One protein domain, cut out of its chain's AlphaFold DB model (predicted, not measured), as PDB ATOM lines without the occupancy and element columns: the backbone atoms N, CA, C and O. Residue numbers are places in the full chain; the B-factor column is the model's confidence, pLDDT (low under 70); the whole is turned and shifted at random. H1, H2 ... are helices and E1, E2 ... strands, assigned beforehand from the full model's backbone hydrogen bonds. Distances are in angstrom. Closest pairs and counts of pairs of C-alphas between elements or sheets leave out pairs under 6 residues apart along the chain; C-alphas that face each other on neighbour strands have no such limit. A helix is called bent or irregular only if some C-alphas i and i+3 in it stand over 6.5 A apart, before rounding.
ATOM      1  N   VAL A 403     -34.640  14.581 -34.761       92.44
ATOM      2  CA  VAL A 403     -33.798  15.445 -33.926       92.44
ATOM      3  C   VAL A 403     -33.119  14.640 -32.819       92.44
ATOM      4  O   VAL A 403     -31.912  14.781 -32.632       92.44
ATOM      5  N   GLU A 404     -33.834  13.734 -32.146       90.31
ATOM      6  CA  GLU A 404     -33.248  12.844 -31.133       90.31
ATOM      7  C   GLU A 404     -32.148  11.943 -31.716       90.31
ATOM      8  O   GLU A 404     -31.053  11.839 -31.153       90.31
ATOM      9  N   LYS A 405     -32.402  11.335 -32.883       90.44
ATOM     10  CA  LYS A 405     -31.414  10.496 -33.581       90.44
ATOM     11  C   LYS A 405     -30.194  11.304 -34.022       90.44
ATOM     12  O   LYS A 405     -29.063  10.856 -33.825       90.44
ATOM     13  N   ARG A 406     -30.395  12.507 -34.572       91.44
ATOM     14  CA  ARG A 406     -29.303  13.416 -34.955       91.44
ATOM     15  C   ARG A 406     -28.474  13.806 -33.737       91.44
ATOM     16  O   ARG A 406     -27.251  13.706 -33.783       91.44
ATOM     17  N   LEU A 407     -29.125  14.197 -32.645       91.75
ATOM     18  CA  LEU A 407     -28.450  14.576 -31.409       91.75
ATOM     19  C   LEU A 407     -27.595  13.423 -30.873       91.75
ATOM     20  O   LEU A 407     -26.455  13.637 -30.472       91.75
ATOM     21  N   MET A 408     -28.097  12.187 -30.912       90.50
ATOM     22  CA  MET A 408     -27.318  11.013 -30.513       90.50
ATOM     23  C   MET A 408     -26.057  10.835 -31.372       90.50
ATOM     24  O   MET A 408     -24.974  10.596 -30.834       90.50
ATOM     25  N   ARG A 409     -26.171  10.996 -32.694       91.88
ATOM     26  CA  ARG A 409     -25.021  10.924 -33.608       91.88
ATOM     27  C   ARG A 409     -23.990  12.013 -33.314       91.88
ATOM     28  O   ARG A 409     -22.799  11.722 -33.222       91.88
ATOM     29  N   GLN A 410     -24.453  13.235 -33.076       92.44
ATOM     30  CA  GLN A 410     -23.602  14.372 -32.728       92.44
ATOM     31  C   GLN A 410     -22.896  14.178 -31.380       92.44
ATOM     32  O   GLN A 410     -21.704  14.456 -31.282       92.44
ATOM     33  N   LYS A 411     -23.572  13.615 -30.366       92.31
ATOM     34  CA  LYS A 411     -22.942  13.237 -29.086       92.31
ATOM     35  C   LYS A 411     -21.805  12.234 -29.290       92.31
ATOM     36  O   LYS A 411     -20.733  12.397 -28.717       92.31
ATOM     37  N   LEU A 412     -22.008  11.221 -30.134       92.06
ATOM     38  CA  LEU A 412     -20.971  10.231 -30.447       92.06
ATOM     39  C   LEU A 412     -19.786  10.845 -31.210       92.06
ATOM     40  O   LEU A 412     -18.639  10.531 -30.891       92.06
ATOM     41  N   ARG A 413     -20.036  11.760 -32.160       91.69
ATOM     42  CA  ARG A 413     -18.972  12.525 -32.840       91.69
ATOM     43  C   ARG A 413     -18.194  13.406 -31.856       91.69
ATOM     44  O   ARG A 413     -16.968  13.390 -31.879       91.69
ATOM     45  N   ALA A 414     -18.888  14.094 -30.950       92.56
ATOM     46  CA  ALA A 414     -18.274  14.927 -29.915       92.56
ATOM     47  C   ALA A 414     -17.369  14.118 -28.967       92.56
ATOM     48  O   ALA A 414     -16.265  14.553 -28.640       92.56
ATOM     49  N   LEU A 415     -17.798  12.916 -28.563       91.69
ATOM     50  CA  LEU A 415     -16.970  12.004 -27.763       91.69
ATOM     51  C   LEU A 415     -15.738  11.520 -28.530       91.69
ATOM     52  O   LEU A 415     -14.646  11.478 -27.964       91.69
ATOM     53  N   SER A 416     -15.907  11.203 -29.816       91.06
ATOM     54  CA  SER A 416     -14.807  10.777 -30.681       91.06
ATOM     55  C   SER A 416     -13.763  11.869 -30.885       91.06
ATOM     56  O   SER A 416     -12.576  11.576 -30.795       91.06
ATOM     57  N   GLY A 417     -14.176  13.117 -31.122       86.38
ATOM     58  CA  GLY A 417     -13.249  14.235 -31.338       86.38
ATOM     59  C   GLY A 417     -12.371  14.545 -30.121       86.38
ATOM     60  O   GLY A 417     -11.264  15.051 -30.267       86.38
ATOM     61  N   ARG A 418     -12.836  14.198 -28.914       86.56
ATOM     62  CA  ARG A 418     -12.102  14.409 -27.656       86.56
ATOM     63  C   ARG A 418     -11.296  13.199 -27.184       86.56
ATOM     64  O   ARG A 418     -10.492  13.348 -26.268       86.56
ATOM     65  N   GLY A 419     -11.519  12.013 -27.752       86.44
ATOM     66  CA  GLY A 419     -10.796  10.795 -27.369       86.44
ATOM     67  C   GLY A 419     -10.968  10.403 -25.894       86.44
ATOM     68  O   GLY A 419     -10.019   9.955 -25.253       86.44
ATOM     69  N   VAL A 420     -12.162  10.600 -25.327       85.56
ATOM     70  CA  VAL A 420     -12.402  10.427 -23.884       85.56
ATOM     71  C   VAL A 420     -12.394   8.942 -23.493       85.56
ATOM     72  O   VAL A 420     -13.144   8.162 -24.087       85.56
ATOM     73  N   PRO A 421     -11.627   8.532 -22.463       89.06
ATOM     74  CA  PRO A 421     -11.716   7.186 -21.910       89.06
ATOM     75  C   PRO A 421     -12.987   7.027 -21.062       89.06
ATOM     76  O   PRO A 421     -13.167   7.703 -20.049       89.06
ATOM     77  N   ILE A 422     -13.858   6.102 -21.459       90.69
ATOM     78  CA  ILE A 422     -15.131   5.785 -20.802       90.69
ATOM     79  C   ILE A 422     -14.988   4.464 -20.047       90.69
ATOM     80  O   ILE A 422     -14.481   3.481 -20.592       90.69
ATOM     81  N   GLN A 423     -15.448   4.434 -18.795       89.94
ATOM     82  CA  GLN A 423     -15.427   3.235 -17.955       89.94
ATOM     83  C   GLN A 423     -16.554   2.286 -18.391       89.94
ATOM     84  O   GLN A 423     -17.677   2.365 -17.902       89.94
ATOM     85  N   PHE A 424     -16.249   1.381 -19.314       90.12
ATOM     86  CA  PHE A 424     -17.205   0.412 -19.841       90.12
ATOM     87  C   PHE A 424     -16.555  -0.968 -19.910       90.12
ATOM     88  O   PHE A 424     -15.986  -1.358 -20.933       90.12
ATOM     89  N   SER A 425     -16.593  -1.675 -18.779       88.69
ATOM     90  CA  SER A 425     -15.861  -2.924 -18.596       88.69
ATOM     91  C   SER A 425     -16.518  -4.111 -19.296       88.69
ATOM     92  O   SER A 425     -17.730  -4.301 -19.217       88.69
ATOM     93  N   PHE A 426     -15.705  -4.960 -19.925       91.69
ATOM     94  CA  PHE A 426     -16.143  -6.252 -20.453       91.69
ATOM     95  C   PHE A 426     -14.990  -7.262 -20.460       91.69
ATOM     96  O   PHE A 426     -13.818  -6.893 -20.354       91.69
ATOM     97  N   ALA A 427     -15.324  -8.545 -20.589       89.44
ATOM     98  CA  ALA A 427     -14.347  -9.619 -20.708       89.44
ATOM     99  C   ALA A 427     -14.593 -10.435 -21.978       89.44
ATOM    100  O   ALA A 427     -15.743 -10.693 -22.338       89.44
ATOM    101  N   ARG A 428     -13.523 -10.866 -22.653       88.12
ATOM    102  CA  ARG A 428     -13.623 -11.785 -23.798       88.12
ATOM    103  C   ARG A 428     -12.487 -12.798 -23.816       88.12
ATOM    104  O   ARG A 428     -11.378 -12.513 -23.370       88.12
ATOM    105  N   LYS A 429     -12.783 -13.979 -24.356       88.00
ATOM    106  CA  LYS A 429     -11.802 -15.036 -24.614       88.00
ATOM    107  C   LYS A 429     -11.073 -14.741 -25.923       88.00
ATOM    108  O   LYS A 429     -11.721 -14.509 -26.942       88.00
ATOM    109  N   GLU A 430      -9.747 -14.751 -25.899       83.81
ATOM    110  CA  GLU A 430      -8.898 -14.612 -27.085       83.81
ATOM    111  C   GLU A 430      -7.804 -15.679 -27.085       83.81
ATOM    112  O   GLU A 430      -7.215 -15.978 -26.048       83.81
ATOM    113  N   VAL A 431      -7.494 -16.210 -28.268       81.88
ATOM    114  CA  VAL A 431      -6.337 -17.086 -28.475       81.88
ATOM    115  C   VAL A 431      -5.126 -16.206 -28.786       81.88
ATOM    116  O   VAL A 431      -5.137 -15.465 -29.771       81.88
ATOM    117  N   VAL A 432      -4.080 -16.276 -27.964       75.44
ATOM    118  CA  VAL A 432      -2.844 -15.500 -28.147       75.44
ATOM    119  C   VAL A 432      -1.662 -16.439 -28.364       75.44
ATOM    120  O   VAL A 432      -1.461 -17.392 -27.612       75.44
ATOM    121  N   ARG A 433      -0.857 -16.149 -29.392       74.25
ATOM    122  CA  ARG A 433       0.401 -16.849 -29.678       74.25
ATOM    123  C   ARG A 433       1.529 -16.225 -28.861       74.25
ATOM    124  O   ARG A 433       1.879 -15.080 -29.123       74.25
ATOM    125  N   LEU A 434       2.109 -16.966 -27.915       65.38
ATOM    126  CA  LEU A 434       3.108 -16.492 -26.935       65.38
ATOM    127  C   LEU A 434       4.527 -16.208 -27.484       65.38
ATOM    128  O   LEU A 434       5.524 -16.393 -26.786       65.38
ATOM    129  N   GLU A 435       4.666 -15.753 -28.724       61.69
ATOM    130  CA  GLU A 435       5.982 -15.540 -29.334       61.69
ATOM    131  C   GLU A 435       6.451 -14.086 -29.160       61.69
ATOM    132  O   GLU A 435       5.875 -13.162 -29.733       61.69
ATOM    133  N   GLY A 436       7.493 -13.872 -28.349       58.41
ATOM    134  CA  GLY A 436       8.139 -12.564 -28.180       58.41
ATOM    135  C   GLY A 436       7.430 -11.602 -27.220       58.41
ATOM    136  O   GLY A 436       7.758 -10.411 -27.210       58.41
ATOM    137  N   ILE A 437       6.490 -12.104 -26.415       65.06
ATOM    138  CA  ILE A 437       5.633 -11.312 -25.524       65.06
ATOM    139  C   ILE A 437       6.370 -10.957 -24.231       65.06
ATOM    140  O   ILE A 437       7.053 -11.791 -23.637       65.06
ATOM    141  N   MET A 438       6.200  -9.714 -23.780       65.44
ATOM    142  CA  MET A 438       6.646  -9.260 -22.466       65.44
ATOM    143  C   MET A 438       5.602  -9.635 -21.422       65.44
ATOM    144  O   MET A 438       4.456  -9.200 -21.499       65.44
ATOM    145  N   ILE A 439       6.004 -10.452 -20.459       67.00
ATOM    146  CA  ILE A 439       5.144 -10.916 -19.382       67.00
ATOM    147  C   ILE A 439       5.735 -10.422 -18.065       67.00
ATOM    148  O   ILE A 439       6.932 -10.596 -17.826       67.00
ATOM    149  N   THR A 440       4.917  -9.798 -17.221       70.25
ATOM    150  CA  THR A 440       5.358  -9.270 -15.926       70.25
ATOM    151  C   THR A 440       4.903 -10.198 -14.803       70.25
ATOM    152  O   THR A 440       3.743 -10.615 -14.769       70.25
ATOM    153  N   ASP A 441       5.825 -10.555 -13.909       68.19
ATOM    154  CA  ASP A 441       5.518 -11.335 -12.710       68.19
ATOM    155  C   ASP A 441       4.853 -10.480 -11.613       68.19
ATOM    156  O   ASP A 441       4.778  -9.250 -11.690       68.19
ATOM    157  N   SER A 442       4.375 -11.138 -10.555       62.62
ATOM    158  CA  SER A 442       3.794 -10.488  -9.372       62.62
ATOM    159  C   SER A 442       4.778  -9.597  -8.593       62.62
ATOM    160  O   SER A 442       4.348  -8.853  -7.714       62.62
ATOM    161  N   GLN A 443       6.075  -9.625  -8.925       65.44
ATOM    162  CA  GLN A 443       7.139  -8.812  -8.324       65.44
ATOM    163  C   GLN A 443       7.591  -7.654  -9.240       65.44
ATOM    164  O   GLN A 443       8.578  -6.980  -8.938       65.44
ATOM    165  N   GLY A 444       6.888  -7.405 -10.353       61.03
ATOM    166  CA  GLY A 444       7.163  -6.303 -11.281       61.03
ATOM    167  C   GLY A 444       8.316  -6.553 -12.260       61.03
ATOM    168  O   GLY A 444       8.696  -5.647 -13.004       61.03
ATOM    169  N   ARG A 445       8.882  -7.764 -12.308       66.44
ATOM    170  CA  ARG A 445       9.960  -8.113 -13.242       66.44
ATOM    171  C   ARG A 445       9.354  -8.608 -14.545       66.44
ATOM    172  O   ARG A 445       8.550  -9.537 -14.575       66.44
ATOM    173  N   SER A 446       9.761  -7.982 -15.644       67.81
ATOM    174  CA  SER A 446       9.283  -8.342 -16.977       67.81
ATOM    175  C   SER A 446      10.257  -9.303 -17.653       67.81
ATOM    176  O   SER A 446      11.449  -9.015 -17.749       67.81
ATOM    177  N   ARG A 447       9.762 -10.448 -18.132       66.50
ATOM    178  CA  ARG A 447      10.532 -11.423 -18.916       66.50
ATOM    179  C   ARG A 447       9.919 -11.578 -20.299       66.50
ATOM    180  O   ARG A 447       8.700 -11.616 -20.451       66.50
ATOM    181  N   ARG A 448      10.781 -11.690 -21.312       63.81
ATOM    182  CA  ARG A 448      10.355 -12.010 -22.674       63.81
ATOM    183  C   ARG A 448      10.138 -13.513 -22.783       63.81
ATOM    184  O   ARG A 448      11.079 -14.285 -22.599       63.81
ATOM    185  N   TYR A 449       8.911 -13.922 -23.065       65.38
ATOM    186  CA  TYR A 449       8.567 -15.321 -23.256       65.38
ATOM    187  C   TYR A 449       8.647 -15.668 -24.748       65.38
ATOM    188  O   TYR A 449       8.021 -15.012 -25.578       65.38
ATOM    189  N   ASN A 450       9.457 -16.677 -25.084       60.94
ATOM    190  CA  ASN A 450       9.762 -17.067 -26.468       60.94
ATOM    191  C   ASN A 450       9.335 -18.508 -26.806       60.94
ATOM    192  O   ASN A 450       9.714 -19.020 -27.857       60.94
ATOM    193  N   LYS A 451       8.575 -19.201 -25.942       61.84
ATOM    194  CA  LYS A 451       8.060 -20.534 -26.294       61.84
ATOM    195  C   LYS A 451       6.799 -20.383 -27.144       61.84
ATOM    196  O   LYS A 451       5.803 -19.822 -26.694       61.84
ATOM    197  N   GLY A 452       6.855 -20.891 -28.373       55.41
ATOM    198  CA  GLY A 452       5.721 -20.907 -29.291       55.41
ATOM    199  C   GLY A 452       4.595 -21.798 -28.769       55.41
ATOM    200  O   GLY A 452       4.794 -22.986 -28.536       55.41
ATOM    201  N   GLY A 453       3.413 -21.215 -28.587       66.31
ATOM    202  CA  GLY A 453       2.195 -21.911 -28.185       66.31
ATOM    203  C   GLY A 453       0.998 -20.965 -28.245       66.31
ATOM    204  O   GLY A 453       1.144 -19.767 -27.993       66.31
ATOM    205  N   ASN A 454      -0.166 -21.495 -28.614       73.00
ATOM    206  CA  ASN A 454      -1.433 -20.769 -28.572       73.00
ATOM    207  C   ASN A 454      -2.090 -21.037 -27.217       73.00
ATOM    208  O   ASN A 454      -2.351 -22.194 -26.894       73.00
ATOM    209  N   LEU A 455      -2.354 -19.990 -26.437       73.06
ATOM    210  CA  LEU A 455      -3.106 -20.085 -25.186       73.06
ATOM    211  C   LEU A 455      -4.400 -19.289 -25.289       73.06
ATOM    212  O   LEU A 455      -4.410 -18.158 -25.778       73.06
ATOM    213  N   GLU A 456      -5.484 -19.894 -24.816       78.69
ATOM    214  CA  GLU A 456      -6.757 -19.213 -24.616       78.69
ATOM    215  C   GLU A 456      -6.712 -18.439 -23.302       78.69
ATOM    216  O   GLU A 456      -6.584 -19.024 -22.228       78.69
ATOM    217  N   LEU A 457      -6.814 -17.115 -23.389       82.31
ATOM    218  CA  LEU A 457      -6.791 -16.218 -22.241       82.31
ATOM    219  C   LEU A 457      -8.073 -15.388 -22.198       82.31
ATOM    220  O   LEU A 457      -8.602 -14.969 -23.232       82.31
ATOM    221  N   ILE A 458      -8.568 -15.129 -20.988       86.38
ATOM    222  CA  ILE A 458      -9.669 -14.193 -20.760       86.38
ATOM    223  C   ILE A 458      -9.057 -12.818 -20.510       86.38
ATOM    224  O   ILE A 458      -8.388 -12.601 -19.501       86.38
ATOM    225  N   PHE A 459      -9.294 -11.895 -21.437       87.69
ATOM    226  CA  PHE A 459      -8.899 -10.502 -21.288       87.69
ATOM    227  C   PHE A 459     -10.032  -9.694 -20.676       87.69
ATOM    228  O   PHE A 459     -11.161  -9.736 -21.166       87.69
ATOM    229  N   HIS A 460      -9.701  -8.926 -19.644       89.81
ATOM    230  CA  HIS A 460     -10.559  -7.930 -19.023       89.81
ATOM    231  C   HIS A 460     -10.154  -6.539 -19.506       89.81
ATOM    232  O   HIS A 460      -8.983  -6.166 -19.427       89.81
ATOM    233  N   TYR A 461     -11.134  -5.782 -19.983       92.00
ATOM    234  CA  TYR A 461     -10.990  -4.408 -20.453       92.00
ATOM    235  C   TYR A 461     -11.861  -3.505 -19.588       92.00
ATOM    236  O   TYR A 461     -12.955  -3.922 -19.208       92.00
ATOM    237  N   ASN A 462     -11.408  -2.290 -19.273       90.00
ATOM    238  CA  ASN A 462     -12.133  -1.376 -18.383       90.00
ATOM    239  C   ASN A 462     -12.420  -0.010 -19.013       90.00
ATOM    240  O   ASN A 462     -13.492   0.548 -18.784       90.00
ATOM    241  N   LYS A 463     -11.488   0.527 -19.801       89.81
ATOM    242  CA  LYS A 463     -11.552   1.875 -20.371       89.81
ATOM    243  C   LYS A 463     -11.531   1.818 -21.889       89.81
ATOM    244  O   LYS A 463     -10.510   1.488 -22.490       89.81
ATOM    245  N   GLY A 464     -12.649   2.178 -22.508       91.06
ATOM    246  CA  GLY A 464     -12.758   2.263 -23.961       91.06
ATOM    247  C   GLY A 464     -12.907   3.703 -24.433       91.06
ATOM    248  O   GLY A 464     -13.522   4.526 -23.761       91.06
ATOM    249  N   VAL A 465     -12.362   3.999 -25.605       92.88
ATOM    250  CA  VAL A 465     -12.490   5.283 -26.297       92.88
ATOM    251  C   VAL A 465     -13.382   5.082 -27.516       92.88
ATOM    252  O   VAL A 465     -13.147   4.172 -28.315       92.88
ATOM    253  N   ILE A 466     -14.418   5.906 -27.656       92.44
ATOM    254  CA  ILE A 466     -15.307   5.868 -28.823       92.44
ATOM    255  C   ILE A 466     -14.612   6.551 -29.997       92.44
ATOM    256  O   ILE A 466     -14.091   7.647 -29.849       92.44
ATOM    257  N   ASN A 467     -14.655   5.912 -31.162       91.38
ATOM    258  CA  ASN A 467     -14.161   6.442 -32.422       91.38
ATOM    259  C   ASN A 467     -15.277   6.385 -33.469       91.38
ATOM    260  O   ASN A 467     -15.883   5.329 -33.673       91.38
ATOM    261  N   VAL A 468     -15.536   7.506 -34.139       89.81
ATOM    262  CA  VAL A 468     -16.448   7.598 -35.284       89.81
ATOM    263  C   VAL A 468     -15.610   7.824 -36.535       89.81
ATOM    264  O   VAL A 468     -15.005   8.881 -36.694       89.81
ATOM    265  N   THR A 469     -15.564   6.830 -37.419       86.19
ATOM    266  CA  THR A 469     -14.830   6.926 -38.687       86.19
ATOM    267  C   THR A 469     -15.776   7.295 -39.827       86.19
ATOM    268  O   THR A 469     -16.862   6.713 -39.938       86.19
ATOM    269  N   ASN A 470     -15.331   8.212 -40.685       84.50
ATOM    270  CA  ASN A 470     -16.004   8.591 -41.929       84.50
ATOM    271  C   ASN A 470     -15.431   7.787 -43.114       84.50
ATOM    272  O   ASN A 470     -14.423   7.094 -42.973       84.50
ATOM    273  N   ASN A 471     -16.046   7.900 -44.292       79.25
ATOM    274  CA  ASN A 471     -15.593   7.241 -45.521       79.25
ATOM    275  C   ASN A 471     -14.340   7.900 -46.134       79.25
ATOM    276  O   ASN A 471     -13.657   7.282 -46.948       79.25
ATOM    277  N   SER A 472     -14.021   9.136 -45.737       73.69
ATOM    278  CA  SER A 472     -12.826   9.872 -46.156       73.69
ATOM    279  C   SER A 472     -12.235  10.647 -44.977       73.69
ATOM    280  O   SER A 472     -12.970  11.290 -44.224       73.69
ATOM    281  N   GLU A 473     -10.911  10.584 -44.828       67.00
ATOM    282  CA  GLU A 473     -10.148  11.359 -43.837       67.00
ATOM    283  C   GLU A 473      -9.721  12.734 -44.383       67.00
ATOM    284  O   GLU A 473      -9.542  13.676 -43.616       67.00
ATOM    285  N   ASP A 474      -9.647  12.881 -45.711       65.44
ATOM    286  CA  ASP A 474      -9.152  14.087 -46.395       65.44
ATOM    287  C   ASP A 474     -10.213  15.193 -46.541       65.44
ATOM    288  O   ASP A 474      -9.914  16.327 -46.929       65.44
ATOM    289  N   HIS A 475     -11.482  14.875 -46.279       70.19
ATOM    290  CA  HIS A 475     -12.599  15.787 -46.499       70.19
ATOM    291  C   HIS A 475     -13.275  16.186 -45.188       70.19
ATOM    292  O   HIS A 475     -13.817  15.356 -44.459       70.19
ATOM    293  N   ALA A 476     -13.328  17.499 -44.933       71.88
ATOM    294  CA  ALA A 476     -14.123  18.049 -43.841       71.88
ATOM    295  C   ALA A 476     -15.597  17.631 -43.994       71.88
ATOM    296  O   ALA A 476     -16.183  17.746 -45.079       71.88
ATOM    297  N   MET A 477     -16.185  17.140 -42.897       81.44
ATOM    298  CA  MET A 477     -17.562  16.634 -42.857       81.44
ATOM    299  C   MET A 477     -17.824  15.589 -43.948       81.44
ATOM    300  O   MET A 477     -18.778  15.712 -44.715       81.44
ATOM    301  N   ALA A 478     -16.928  14.610 -44.094       82.38
ATOM    302  CA  ALA A 478     -17.133  13.470 -44.982       82.38
ATOM    303  C   ALA A 478     -18.368  12.649 -44.570       82.38
ATOM    304  O   ALA A 478     -18.723  12.580 -43.392       82.38
ATOM    305  N   ASP A 479     -19.017  12.040 -45.558       82.00
ATOM    306  CA  ASP A 479     -20.056  11.033 -45.354       82.00
ATOM    307  C   ASP A 479     -19.497   9.808 -44.614       82.00
ATOM    308  O   ASP A 479     -18.290   9.555 -44.608       82.00
ATOM    309  N   GLY A 480     -20.378   9.050 -43.970       85.44
ATOM    310  CA  GLY A 480     -20.013   7.878 -43.188       85.44
ATOM    311  C   GLY A 480     -20.216   8.091 -41.690       85.44
ATOM    312  O   GLY A 480     -20.019   9.172 -41.125       85.44
ATOM    313  N   PHE A 481     -20.631   7.008 -41.039       88.81
ATOM    314  CA  PHE A 481     -20.890   6.977 -39.606       88.81
ATOM    315  C   PHE A 481     -20.660   5.570 -39.051       88.81
ATOM    316  O   PHE A 481     -21.595   4.831 -38.744       88.81
ATOM    317  N   ASN A 482     -19.392   5.168 -38.953       88.62
ATOM    318  CA  ASN A 482     -19.025   3.877 -38.377       88.62
ATOM    319  C   ASN A 482     -18.468   4.077 -36.967       88.62
ATOM    320  O   ASN A 482     -17.380   4.622 -36.786       88.62
ATOM    321  N   VAL A 483     -19.242   3.643 -35.973       90.12
ATOM    322  CA  VAL A 483     -18.910   3.800 -34.555       90.12
ATOM    323  C   VAL A 483     -18.216   2.547 -34.036       90.12
ATOM    324  O   VAL A 483     -18.718   1.427 -34.178       90.12
ATOM    325  N   ARG A 484     -17.063   2.737 -33.398       92.56
ATOM    326  CA  ARG A 484     -16.283   1.676 -32.756       92.56
ATOM    327  C   ARG A 484     -15.828   2.126 -31.379       92.56
ATOM    328  O   ARG A 484     -15.683   3.317 -31.131       92.56
ATOM    329  N   MET A 485     -15.571   1.172 -30.496       92.19
ATOM    330  CA  MET A 485     -14.966   1.435 -29.193       92.19
ATOM    331  C   MET A 485     -13.627   0.716 -29.106       92.19
ATOM    332  O   MET A 485     -13.563  -0.504 -29.265       92.19
ATOM    333  N   THR A 486     -12.559   1.476 -28.885       93.06
ATOM    334  CA  THR A 486     -11.191   0.965 -28.799       93.06
ATOM    335  C   THR A 486     -10.746   0.936 -27.348       93.06
ATOM    336  O   THR A 486     -10.773   1.953 -26.665       93.06
ATOM    337  N   TYR A 487     -10.300  -0.224 -26.894       92.19
ATOM    338  CA  TYR A 487      -9.729  -0.445 -25.576       92.19
ATOM    339  C   TYR A 487      -8.239  -0.701 -25.718       92.19
ATOM    340  O   TYR A 487      -7.840  -1.494 -26.569       92.19
ATOM    341  N   SER A 488      -7.425  -0.059 -24.888       89.06
ATOM    342  CA  SER A 488      -5.966  -0.244 -24.849       89.06
ATOM    343  C   SER A 488      -5.473  -0.836 -23.526       89.06
ATOM    344  O   SER A 488      -4.276  -1.044 -23.341       89.06
ATOM    345  N   ASP A 489      -6.391  -1.128 -22.605       89.25
ATOM    346  CA  ASP A 489      -6.117  -1.510 -21.225       89.25
ATOM    347  C   ASP A 489      -6.354  -3.000 -20.950       89.25
ATOM    348  O   ASP A 489      -6.631  -3.376 -19.814       89.25
ATOM    349  N   GLY A 490      -6.258  -3.856 -21.971       86.44
ATOM    350  CA  GLY A 490      -6.544  -5.279 -21.826       86.44
ATOM    351  C   GLY A 490      -5.576  -5.988 -20.882       86.44
ATOM    352  O   GLY A 490      -4.351  -5.901 -21.039       86.44
ATOM    353  N   LEU A 491      -6.148  -6.712 -19.921       87.44
ATOM    354  CA  LEU A 491      -5.449  -7.432 -18.859       87.44
ATOM    355  C   LEU A 491      -5.854  -8.905 -18.855       87.44
ATOM    356  O   LEU A 491      -7.043  -9.203 -18.784       87.44
ATOM    357  N   ALA A 492      -4.885  -9.816 -18.863       84.31
ATOM    358  CA  ALA A 492      -5.139 -11.241 -18.655       84.31
ATOM    359  C   ALA A 492      -4.153 -11.825 -17.644       84.31
ATOM    360  O   ALA A 492      -2.967 -11.485 -17.653       84.31
ATOM    361  N   ASN A 493      -4.652 -12.720 -16.797       81.81
ATOM    362  CA  ASN A 493      -3.815 -13.547 -15.939       81.81
ATOM    363  C   ASN A 493      -3.454 -14.814 -16.718       81.81
ATOM    364  O   ASN A 493      -4.326 -15.464 -17.291       81.81
ATOM    365  N   VAL A 494      -2.164 -15.127 -16.773       73.88
ATOM    366  CA  VAL A 494      -1.612 -16.286 -17.468       73.88
ATOM    367  C   VAL A 494      -1.089 -17.251 -16.415       73.88
ATOM    368  O   VAL A 494      -0.180 -16.921 -15.653       73.88
ATOM    369  N   GLU A 495      -1.658 -18.449 -16.395       71.44
ATOM    370  CA  GLU A 495      -1.161 -19.569 -15.604       71.44
ATOM    371  C   GLU A 495      -0.396 -20.501 -16.544       71.44
ATOM    372  O   GLU A 495      -0.968 -21.113 -17.448       71.44
ATOM    373  N   ILE A 496       0.928 -20.550 -16.392       67.44
ATOM    374  CA  ILE A 496       1.788 -21.418 -17.199       67.44
ATOM    375  C   ILE A 496       1.876 -22.769 -16.491       67.44
ATOM    376  O   ILE A 496       2.275 -22.844 -15.331       67.44
ATOM    377  N   GLN A 497       1.539 -23.853 -17.194       59.38
ATOM    378  CA  GLN A 497       1.716 -25.203 -16.658       59.38
ATOM    379  C   GLN A 497       3.196 -25.427 -16.296       59.38
ATOM    380  O   GLN A 497       4.072 -25.267 -17.149       59.38
ATOM    381  N   ASN A 498       3.446 -25.816 -15.039       60.19
ATOM    382  CA  ASN A 498       4.754 -26.039 -14.395       60.19
ATOM    383  C   ASN A 498       5.492 -24.810 -13.829       60.19
ATOM    384  O   ASN A 498       6.657 -24.948 -13.456       60.19
ATOM    385  N   ASP A 499       4.850 -23.646 -13.704       62.53
ATOM    386  CA  ASP A 499       5.408 -22.494 -12.977       62.53
ATOM    387  C   ASP A 499       4.419 -22.036 -11.880       62.53
ATOM    388  O   ASP A 499       3.261 -21.767 -12.200       62.53
ATOM    389  N   PRO A 500       4.805 -21.962 -10.590       59.34
ATOM    390  CA  PRO A 500       3.912 -21.508  -9.515       59.34
ATOM    391  C   PRO A 500       3.607 -20.000  -9.561       59.34
ATOM    392  O   PRO A 500       2.861 -19.497  -8.720       59.34
ATOM    393  N   VAL A 501       4.200 -19.255 -10.500       64.19
ATOM    394  CA  VAL A 501       4.045 -17.803 -10.611       64.19
ATOM    395  C   VAL A 501       2.941 -17.448 -11.607       64.19
ATOM    396  O   VAL A 501       3.029 -17.748 -12.796       64.19
ATOM    397  N   SER A 502       1.913 -16.741 -11.128       66.56
ATOM    398  CA  SER A 502       0.900 -16.124 -11.986       66.56
ATOM    399  C   SER A 502       1.494 -14.931 -12.727       66.56
ATOM    400  O   SER A 502       2.050 -14.011 -12.117       66.56
ATOM    401  N   TYR A 503       1.318 -14.914 -14.035       69.94
ATOM    402  CA  TYR A 503       1.852 -13.889 -14.909       69.94
ATOM    403  C   TYR A 503       0.759 -12.932 -15.374       69.94
ATOM    404  O   TYR A 503      -0.367 -13.353 -15.630       69.94
ATOM    405  N   ARG A 504       1.082 -11.645 -15.538       74.25
ATOM    406  CA  ARG A 504       0.123 -10.653 -16.037       74.25
ATOM    407  C   ARG A 504       0.497 -10.203 -17.441       74.25
ATOM    408  O   ARG A 504       1.575  -9.654 -17.666       74.25
ATOM    409  N   TYR A 505      -0.424 -10.407 -18.375       75.69
ATOM    410  CA  TYR A 505      -0.379  -9.790 -19.692       75.69
ATOM    411  C   TYR A 505      -1.050  -8.420 -19.623       75.69
ATOM    412  O   TYR A 505      -2.175  -8.307 -19.128       75.69
ATOM    413  N   THR A 506      -0.388  -7.385 -20.141       78.88
ATOM    414  CA  THR A 506      -0.907  -6.012 -20.179       78.88
ATOM    415  C   THR A 506      -0.781  -5.407 -21.578       78.88
ATOM    416  O   THR A 506       0.009  -5.865 -22.401       78.88
ATOM    417  N   GLY A 507      -1.587  -4.381 -21.863       75.50
ATOM    418  CA  GLY A 507      -1.492  -3.611 -23.109       75.50
ATOM    419  C   GLY A 507      -2.132  -4.281 -24.326       75.50
ATOM    420  O   GLY A 507      -1.807  -3.932 -25.461       75.50
ATOM    421  N   ARG A 508      -3.043  -5.248 -24.126       84.44
ATOM    422  CA  ARG A 508      -3.821  -5.812 -25.238       84.44
ATOM    423  C   ARG A 508      -4.815  -4.767 -25.747       84.44
ATOM    424  O   ARG A 508      -5.528  -4.153 -24.956       84.44
ATOM    425  N   VAL A 509      -4.879  -4.605 -27.069       88.62
ATOM    426  CA  VAL A 509      -5.824  -3.697 -27.730       88.62
ATOM    427  C   VAL A 509      -7.026  -4.476 -28.261       88.62
ATOM    428  O   VAL A 509      -6.862  -5.480 -28.959       88.62
ATOM    429  N   ALA A 510      -8.234  -3.994 -27.976       88.69
ATOM    430  CA  ALA A 510      -9.480  -4.524 -28.520       88.69
ATOM    431  C   ALA A 510     -10.276  -3.432 -29.233       88.69
ATOM    432  O   ALA A 510     -10.497  -2.361 -28.683       88.69
ATOM    433  N   VAL A 511     -10.756  -3.727 -30.442       91.19
ATOM    434  CA  VAL A 511     -11.679  -2.856 -31.179       91.19
ATOM    435  C   VAL A 511     -13.033  -3.547 -31.247       91.19
ATOM    436  O   VAL A 511     -13.157  -4.626 -31.829       91.19
ATOM    437  N   MET A 512     -14.039  -2.928 -30.638       91.19
ATOM    438  CA  MET A 512     -15.412  -3.420 -30.583       91.19
ATOM    439  C   MET A 512     -16.302  -2.608 -31.530       91.19
ATOM    440  O   MET A 512     -16.124  -1.398 -31.681       91.19
ATOM    441  N   LYS A 513     -17.250  -3.276 -32.194       90.00
ATOM    442  CA  LYS A 513     -18.196  -2.645 -33.134       90.00
ATOM    443  C   LYS A 513     -19.331  -1.924 -32.393       90.00
ATOM    444  O   LYS A 513     -19.492  -2.084 -31.188       90.00
ATOM    445  N   HIS A 514     -20.151  -1.184 -33.138       86.75
ATOM    446  CA  HIS A 514     -21.305  -0.427 -32.640       86.75
ATOM    447  C   HIS A 514     -22.303  -1.249 -31.789       86.75
ATOM    448  O   HIS A 514     -22.894  -0.713 -30.856       86.75
ATOM    449  N   GLU A 515     -22.452  -2.554 -32.038       88.12
ATOM    450  CA  GLU A 515     -23.320  -3.438 -31.237       88.12
ATOM    451  C   GLU A 515     -22.883  -3.521 -29.766       88.12
ATOM    452  O   GLU A 515     -23.721  -3.604 -28.873       88.12
ATOM    453  N   HIS A 516     -21.574  -3.428 -29.496       87.94
ATOM    454  CA  HIS A 516     -21.006  -3.512 -28.145       87.94
ATOM    455  C   HIS A 516     -21.436  -2.353 -27.245       87.94
ATOM    456  O   HIS A 516     -21.715  -2.544 -26.067       87.94
ATOM    457  N   ILE A 517     -21.541  -1.150 -27.812       85.81
ATOM    458  CA  ILE A 517     -22.030   0.042 -27.103       85.81
ATOM    459  C   ILE A 517     -23.565   0.123 -27.098       85.81
ATOM    460  O   ILE A 517     -24.133   1.116 -26.652       85.81
ATOM    461  N   GLY A 518     -24.238  -0.908 -27.622       83.56
ATOM    462  CA  GLY A 518     -25.688  -0.980 -27.730       83.56
ATOM    463  C   GLY A 518     -26.279  -0.035 -28.782       83.56
ATOM    464  O   GLY A 518     -27.430   0.376 -28.641       83.56
ATOM    465  N   LEU A 519     -25.523   0.351 -29.816       84.75
ATOM    466  CA  LEU A 519     -26.053   1.150 -30.921       84.75
ATOM    467  C   LEU A 519     -26.753   0.231 -31.935       84.75
ATOM    468  O   LEU A 519     -26.108  -0.566 -32.624       84.75
ATOM    469  N   THR A 520     -28.079   0.344 -31.997       82.00
ATOM    470  CA  THR A 520     -28.946  -0.378 -32.943       82.00
ATOM    471  C   THR A 520     -28.980   0.318 -34.303       82.00
ATOM    472  O   THR A 520     -28.682   1.510 -34.404       82.00
ATOM    473  N   LYS A 521     -29.364  -0.409 -35.360       73.25
ATOM    474  CA  LYS A 521     -29.475   0.153 -36.718       73.25
ATOM    475  C   LYS A 521     -30.530   1.255 -36.797       73.25
ATOM    476  O   LYS A 521     -30.351   2.252 -37.483       73.25
ATOM    477  N   GLU A 522     -31.598   1.119 -36.024       71.44
ATOM    478  CA  GLU A 522     -32.707   2.067 -35.933       71.44
ATOM    479  C   GLU A 522     -32.334   3.334 -35.145       71.44
ATOM    480  O   GLU A 522     -33.128   4.281 -35.094       71.44
ATOM    481  N   MET A 523     -31.120   3.369 -34.575       75.06
ATOM    482  CA  MET A 523     -30.579   4.462 -33.770       75.06
ATOM    483  C   MET A 523     -31.385   4.705 -32.480       75.06
ATOM    484  O   MET A 523     -31.539   5.841 -32.037       75.06
ATOM    485  N   HIS A 524     -31.907   3.637 -31.863       77.69
ATOM    486  CA  HIS A 524     -32.572   3.716 -30.560       77.69
ATOM    487  C   HIS A 524     -31.568   3.683 -29.405       77.69
ATOM    488  O   HIS A 524     -30.587   2.937 -29.429       77.69
ATOM    489  N   VAL A 525     -31.853   4.465 -28.360       74.31
ATOM    490  CA  VAL A 525     -30.993   4.562 -27.178       74.31
ATOM    491  C   VAL A 525     -31.155   3.319 -26.296       74.31
ATOM    492  O   VAL A 525     -32.117   3.202 -25.533       74.31
ATOM    493  N   SER A 526     -30.198   2.397 -26.385       85.94
ATOM    494  CA  SER A 526     -30.102   1.233 -25.496       85.94
ATOM    495  C   SER A 526     -29.685   1.614 -24.075       85.94
ATOM    496  O   SER A 526     -29.156   2.699 -23.823       85.94
ATOM    497  N   THR A 527     -29.884   0.698 -23.130       86.25
ATOM    498  CA  THR A 527     -29.463   0.871 -21.734       86.25
ATOM    499  C   THR A 527     -27.952   1.098 -21.619       86.25
ATOM    500  O   THR A 527     -27.526   1.985 -20.880       86.25
ATOM    501  N   GLN A 528     -27.149   0.366 -22.399       88.44
ATOM    502  CA  GLN A 528     -25.691   0.516 -22.438       88.44
ATOM    503  C   GLN A 528     -25.294   1.920 -22.907       88.44
ATOM    504  O   GLN A 528     -24.487   2.591 -22.263       88.44
ATOM    505  N   LEU A 529     -25.909   2.403 -23.989       88.50
ATOM    506  CA  LEU A 529     -25.606   3.725 -24.526       88.50
ATOM    507  C   LEU A 529     -26.042   4.847 -23.573       88.50
ATOM    508  O   LEU A 529     -25.317   5.829 -23.424       88.50
ATOM    509  N   LYS A 530     -27.178   4.695 -22.873       88.75
ATOM    510  CA  LYS A 530     -27.602   5.644 -21.826       88.75
ATOM    511  C   LYS A 530     -26.556   5.762 -20.722       88.75
ATOM    512  O   LYS A 530     -26.226   6.877 -20.334       88.75
ATOM    513  N   GLN A 531     -26.017   4.637 -20.253       89.50
ATOM    514  CA  GLN A 531     -24.979   4.624 -19.220       89.50
ATOM    515  C   GLN A 531     -23.705   5.339 -19.692       89.50
ATOM    516  O   GLN A 531     -23.173   6.189 -18.980       89.50
ATOM    517  N   ILE A 532     -23.256   5.042 -20.914       89.69
ATOM    518  CA  ILE A 532     -22.081   5.668 -21.537       89.69
ATOM    519  C   ILE A 532     -22.264   7.187 -21.658       89.69
ATOM    520  O   ILE A 532     -21.370   7.955 -21.296       89.69
ATOM    521  N   LEU A 533     -23.421   7.636 -22.152       90.06
ATOM    522  CA  LEU A 533     -23.710   9.059 -22.332       90.06
ATOM    523  C   LEU A 533     -23.865   9.789 -20.992       90.06
ATOM    524  O   LEU A 533     -23.375  10.908 -20.874       90.06
ATOM    525  N   ALA A 534     -24.481   9.170 -19.984       90.50
ATOM    526  CA  ALA A 534     -24.596   9.755 -18.648       90.50
ATOM    527  C   ALA A 534     -23.221   9.926 -17.983       90.50
ATOM    528  O   ALA A 534     -22.916  10.981 -17.437       90.50
ATOM    529  N   GLN A 535     -22.340   8.925 -18.091       91.06
ATOM    530  CA  GLN A 535     -20.980   9.012 -17.551       91.06
ATOM    531  C   GLN A 535     -20.150  10.129 -18.202       91.06
ATOM    532  O   GLN A 535     -19.279  10.719 -17.562       91.06
ATOM    533  N   SER A 536     -20.358  10.368 -19.495       90.81
ATOM    534  CA  SER A 536     -19.506  11.240 -20.304       90.81
ATOM    535  C   SER A 536     -20.096  12.635 -20.544       90.81
ATOM    536  O   SER A 536     -19.558  13.391 -21.353       90.81
ATOM    537  N   GLU A 537     -21.159  13.004 -19.821       91.81
ATOM    538  CA  GLU A 537     -21.886  14.275 -19.965       91.81
ATOM    539  C   GLU A 537     -20.998  15.510 -19.880       91.81
ATOM    540  O   GLU A 537     -21.012  16.343 -20.789       91.81
ATOM    541  N   ALA A 538     -20.118  15.566 -18.882       91.56
ATOM    542  CA  ALA A 538     -19.166  16.663 -18.720       91.56
ATOM    543  C   ALA A 538     -18.218  16.850 -19.924       91.56
ATOM    544  O   ALA A 538     -17.594  17.900 -20.060       91.56
ATOM    545  N   GLN A 539     -18.086  15.842 -20.792       90.44
ATOM    546  CA  GLN A 539     -17.197  15.875 -21.948       90.44
ATOM    547  C   GLN A 539     -17.936  16.109 -23.263       90.44
ATOM    548  O   GLN A 539     -17.466  16.899 -24.084       90.44
ATOM    549  N   TRP A 540     -19.079  15.448 -23.485       91.50
ATOM    550  CA  TRP A 540     -19.808  15.626 -24.741       91.50
ATOM    551  C   TRP A 540     -20.598  16.930 -24.794       91.50
ATOM    552  O   TRP A 540     -20.762  17.437 -25.895       91.50
ATOM    553  N   VAL A 541     -21.029  17.518 -23.670       93.31
ATOM    554  CA  VAL A 541     -21.706  18.833 -23.667       93.31
ATOM    555  C   VAL A 541     -20.819  19.926 -24.290       93.31
ATOM    556  O   VAL A 541     -21.213  20.489 -25.311       93.31
ATOM    557  N   PRO A 542     -19.592  20.182 -23.794       92.75
ATOM    558  CA  PRO A 542     -18.703  21.162 -24.421       92.75
ATOM    559  C   PRO A 542     -18.122  20.670 -25.759       92.75
ATOM    560  O   PRO A 542     -17.650  21.462 -26.569       92.75
ATOM    561  N   GLY A 543     -18.111  19.356 -26.018       90.94
ATOM    562  CA  GLY A 543     -17.757  18.815 -27.335       90.94
ATOM    563  C   GLY A 543     -18.818  19.103 -28.400       90.94
ATOM    564  O   GLY A 543     -18.480  19.330 -29.557       90.94
ATOM    565  N   LEU A 544     -20.092  19.132 -28.010       93.44
ATOM    566  CA  LEU A 544     -21.215  19.425 -28.891       93.44
ATOM    567  C   LEU A 544     -21.230  20.899 -29.310       93.44
ATOM    568  O   LEU A 544     -21.468  21.193 -30.475       93.44
ATOM    569  N   GLU A 545     -20.917  21.810 -28.387       93.06
ATOM    570  CA  GLU A 545     -20.764  23.238 -28.692       93.06
ATOM    571  C   GLU A 545     -19.640  23.482 -29.710       93.06
ATOM    572  O   GLU A 545     -19.850  24.170 -30.709       93.06
ATOM    573  N   ALA A 546     -18.480  22.838 -29.518       92.19
ATOM    574  CA  ALA A 546     -17.379  22.892 -30.480       92.19
ATOM    575  C   ALA A 546     -17.800  22.348 -31.859       92.19
ATOM    576  O   ALA A 546     -17.575  23.008 -32.872       92.19
ATOM    577  N   LEU A 547     -18.490  21.201 -31.893       91.56
ATOM    578  CA  LEU A 547     -19.010  20.605 -33.129       91.56
ATOM    579  C   LEU A 547     -19.990  21.547 -33.852       91.56
ATOM    580  O   LEU A 547     -19.933  21.689 -35.073       91.56
ATOM    581  N   TYR A 548     -20.880  22.225 -33.122       92.06
ATOM    582  CA  TYR A 548     -21.792  23.216 -33.703       92.06
ATOM    583  C   TYR A 548     -21.056  24.439 -34.252       92.06
ATOM    584  O   TYR A 548     -21.412  24.917 -35.333       92.06
ATOM    585  N   GLY A 549     -20.005  24.899 -33.571       92.31
ATOM    586  CA  GLY A 549     -19.106  25.930 -34.085       92.31
ATOM    587  C   GLY A 549     -18.440  25.514 -35.400       92.31
ATOM    588  O   GLY A 549     -18.489  26.259 -36.378       92.31
ATOM    589  N   GLU A 550     -17.900  24.294 -35.470       91.50
ATOM    590  CA  GLU A 550     -17.305  23.737 -36.693       91.50
ATOM    591  C   GLU A 550     -18.321  23.652 -37.843       91.50
ATOM    592  O   GLU A 550     -18.022  24.049 -38.972       91.50
ATOM    593  N   HIS A 551     -19.545  23.193 -37.557       91.06
ATOM    594  CA  HIS A 551     -20.660  23.153 -38.511       91.06
ATOM    595  C   HIS A 551     -21.004  24.548 -39.050       91.06
ATOM    596  O   HIS A 551     -21.170  24.718 -40.261       91.06
ATOM    597  N   ALA A 552     -21.073  25.557 -38.180       91.38
ATOM    598  CA  ALA A 552     -21.350  26.933 -38.581       91.38
ATOM    599  C   ALA A 552     -20.234  27.511 -39.469       91.38
ATOM    600  O   ALA A 552     -20.523  28.060 -40.536       91.38
ATOM    601  N   VAL A 553     -18.964  27.326 -39.086       93.44
ATOM    602  CA  VAL A 553     -17.794  27.793 -39.855       93.44
ATOM    603  C   VAL A 553     -17.726  27.131 -41.230       93.44
ATOM    604  O   VAL A 553     -17.470  27.801 -42.233       93.44
ATOM    605  N   TYR A 554     -17.998  25.828 -41.311       92.00
ATOM    606  CA  TYR A 554     -18.069  25.108 -42.582       92.00
ATOM    607  C   TYR A 554     -19.112  25.716 -43.527       92.00
ATOM    608  O   TYR A 554     -18.794  26.052 -44.670       92.00
ATOM    609  N   ARG A 555     -20.342  25.930 -43.043       91.44
ATOM    610  CA  ARG A 555     -21.439  26.509 -43.837       91.44
ATOM    611  C   ARG A 555     -21.142  27.941 -44.262       91.44
ATOM    612  O   ARG A 555     -21.367  28.298 -45.417       91.44
ATOM    613  N   GLN A 556     -20.584  28.748 -43.362       91.25
ATOM    614  CA  GLN A 556     -20.172  30.114 -43.678       91.25
ATOM    615  C   GLN A 556     -19.085  30.134 -44.757       91.25
ATOM    616  O   GLN A 556     -19.162  30.933 -45.687       91.25
ATOM    617  N   THR A 557     -18.117  29.216 -44.687       92.44
ATOM    618  CA  THR A 557     -17.046  29.091 -45.685       92.44
ATOM    619  C   THR A 557     -17.611  28.718 -47.062       92.44
ATOM    620  O   THR A 557     -17.190  29.275 -48.074       92.44
ATOM    621  N   LEU A 558     -18.589  27.805 -47.128       90.81
ATOM    622  CA  LEU A 558     -19.283  27.465 -48.378       90.81
ATOM    623  C   LEU A 558     -20.093  28.644 -48.933       90.81
ATOM    624  O   LEU A 558     -20.042  28.914 -50.134       90.81
ATOM    625  N   ALA A 559     -20.802  29.373 -48.069       88.75
ATOM    626  CA  ALA A 559     -21.535  30.573 -48.461       88.75
ATOM    627  C   ALA A 559     -20.597  31.654 -49.018       88.75
ATOM    628  O   ALA A 559     -20.867  32.192 -50.087       88.75
ATOM    629  N   GLN A 560     -19.463  31.908 -48.357       91.50
ATOM    630  CA  GLN A 560     -18.445  32.857 -48.815       91.50
ATOM    631  C   GLN A 560     -17.848  32.460 -50.165       91.50
ATOM    632  O   GLN A 560     -17.762  33.303 -51.053       91.50
ATOM    633  N   LYS A 561     -17.487  31.182 -50.353       90.88
ATOM    634  CA  LYS A 561     -16.983  30.676 -51.643       90.88
ATOM    635  C   LYS A 561     -17.976  30.931 -52.772       90.88
ATOM    636  O   LYS A 561     -17.589  31.348 -53.856       90.88
ATOM    637  N   HIS A 562     -19.258  30.703 -52.517       86.75
ATOM    638  CA  HIS A 562     -20.297  30.957 -53.504       86.75
ATOM    639  C   HIS A 562     -20.474  32.455 -53.802       86.75
ATOM    640  O   HIS A 562     -20.559  32.820 -54.972       86.75
ATOM    641  N   THR A 563     -20.451  33.324 -52.785       88.81
ATOM    642  CA  THR A 563     -20.476  34.781 -52.995       88.81
ATOM    643  C   THR A 563     -19.284  35.236 -53.836       88.81
ATOM    644  O   THR A 563     -19.486  35.926 -54.827       88.81
TER     645      THR A 563
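This is residues 403 to 563 of the 768 residues of an uncharacterized protein of Globisporangium ultimum (strain ATCC 200006 / CBS 805.95 / DAOM BR144) (UniProt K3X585). A long, strongly twisted sheet of four bent antiparallel strands, E1, E4, E5 and E6, has a small two-strand hairpin, E2 and E3, at one end and three helices at the other. There H1 packs on the sheet, H2 grazes it, and H3 crosses H1 and runs off as an arm whose residues 555 to 563 stick out. The printed part has 161 residues, in the order H1 E1 E2 E3 E4 E5 E6 H2 H3; the large sheet's order is E1 - E4 - E5 - E6, and the class is mixed, helices and strands. The whole is loose, with a radius of gyration of the C-alphas of 20.7 A and spans of 75 by 34 by 27 A.

H1, residues 403 to 418, leads by a tight link to E1, residues 421 to 433. E1 is the antiparallel neighbour of E4, residues 454 to 469, with N 426 and O 461 at 3.0 A. E1 bends by 91 degrees at residue 424 and E4 by 87 degrees at residue 462. Between them in the chain, E2, residues 437 to 440, and E3, residues 446 to 449, form a hairpin, with N 439 and O 447 at 2.9 A. E4, E5, residues 482 to 494, and E6, residues 503 to 513, form a meander, each strand the antiparallel neighbour of the one before. N 465 and O 486 are 2.8 A apart, N 487 and O 510 2.8 A. The closest C-alphas of E2 and E6 are those of Thr 440 and Arg 504, 5.4 A apart. H1 is on the large sheet at a height of 10.3 A and stands up from it, its line rising 56 degrees; its closest C-alpha pair with E4 is Ser 416 and Asn 467, 4.7 A. H2, residues 527 to 535, only grazes this sheet, with residues 528 to 535. H3, residues 537 to 563, is not on it. H3 touches H1 with residues 539 to 547 alone, about perpendicular at 81 degrees, the closest C-alphas being those of Ala 414 and Gly 543, 4.7 A. Every O i to N i+4 pair is within hydrogen-bond range in H1 and H2, and 22 of 23 in H3.

H1 begins at C-alpha 403 (-33.798, 15.445, -33.926) and measures 22.6 A. E1 measures 28.0 A, E4 32.4 A, E5 33.9 A and E6 29.3 A. E4 begins at C-alpha 454 (-1.433, -20.769, -28.572). H3 measures 38.9 A and ends at C-alpha 563 (-20.476, 34.781, -52.995).

The two C-alphas farthest apart are those of Asn 498 and Thr 563, 76.3 A. The printed part has no cut. The links E4 to E5 and E6 to H2 are long. The mean pLDDT of the printed part is 82.8; residues 434 to 439, 441 to 453, 473 to 474 and 496 to 503 are under 70.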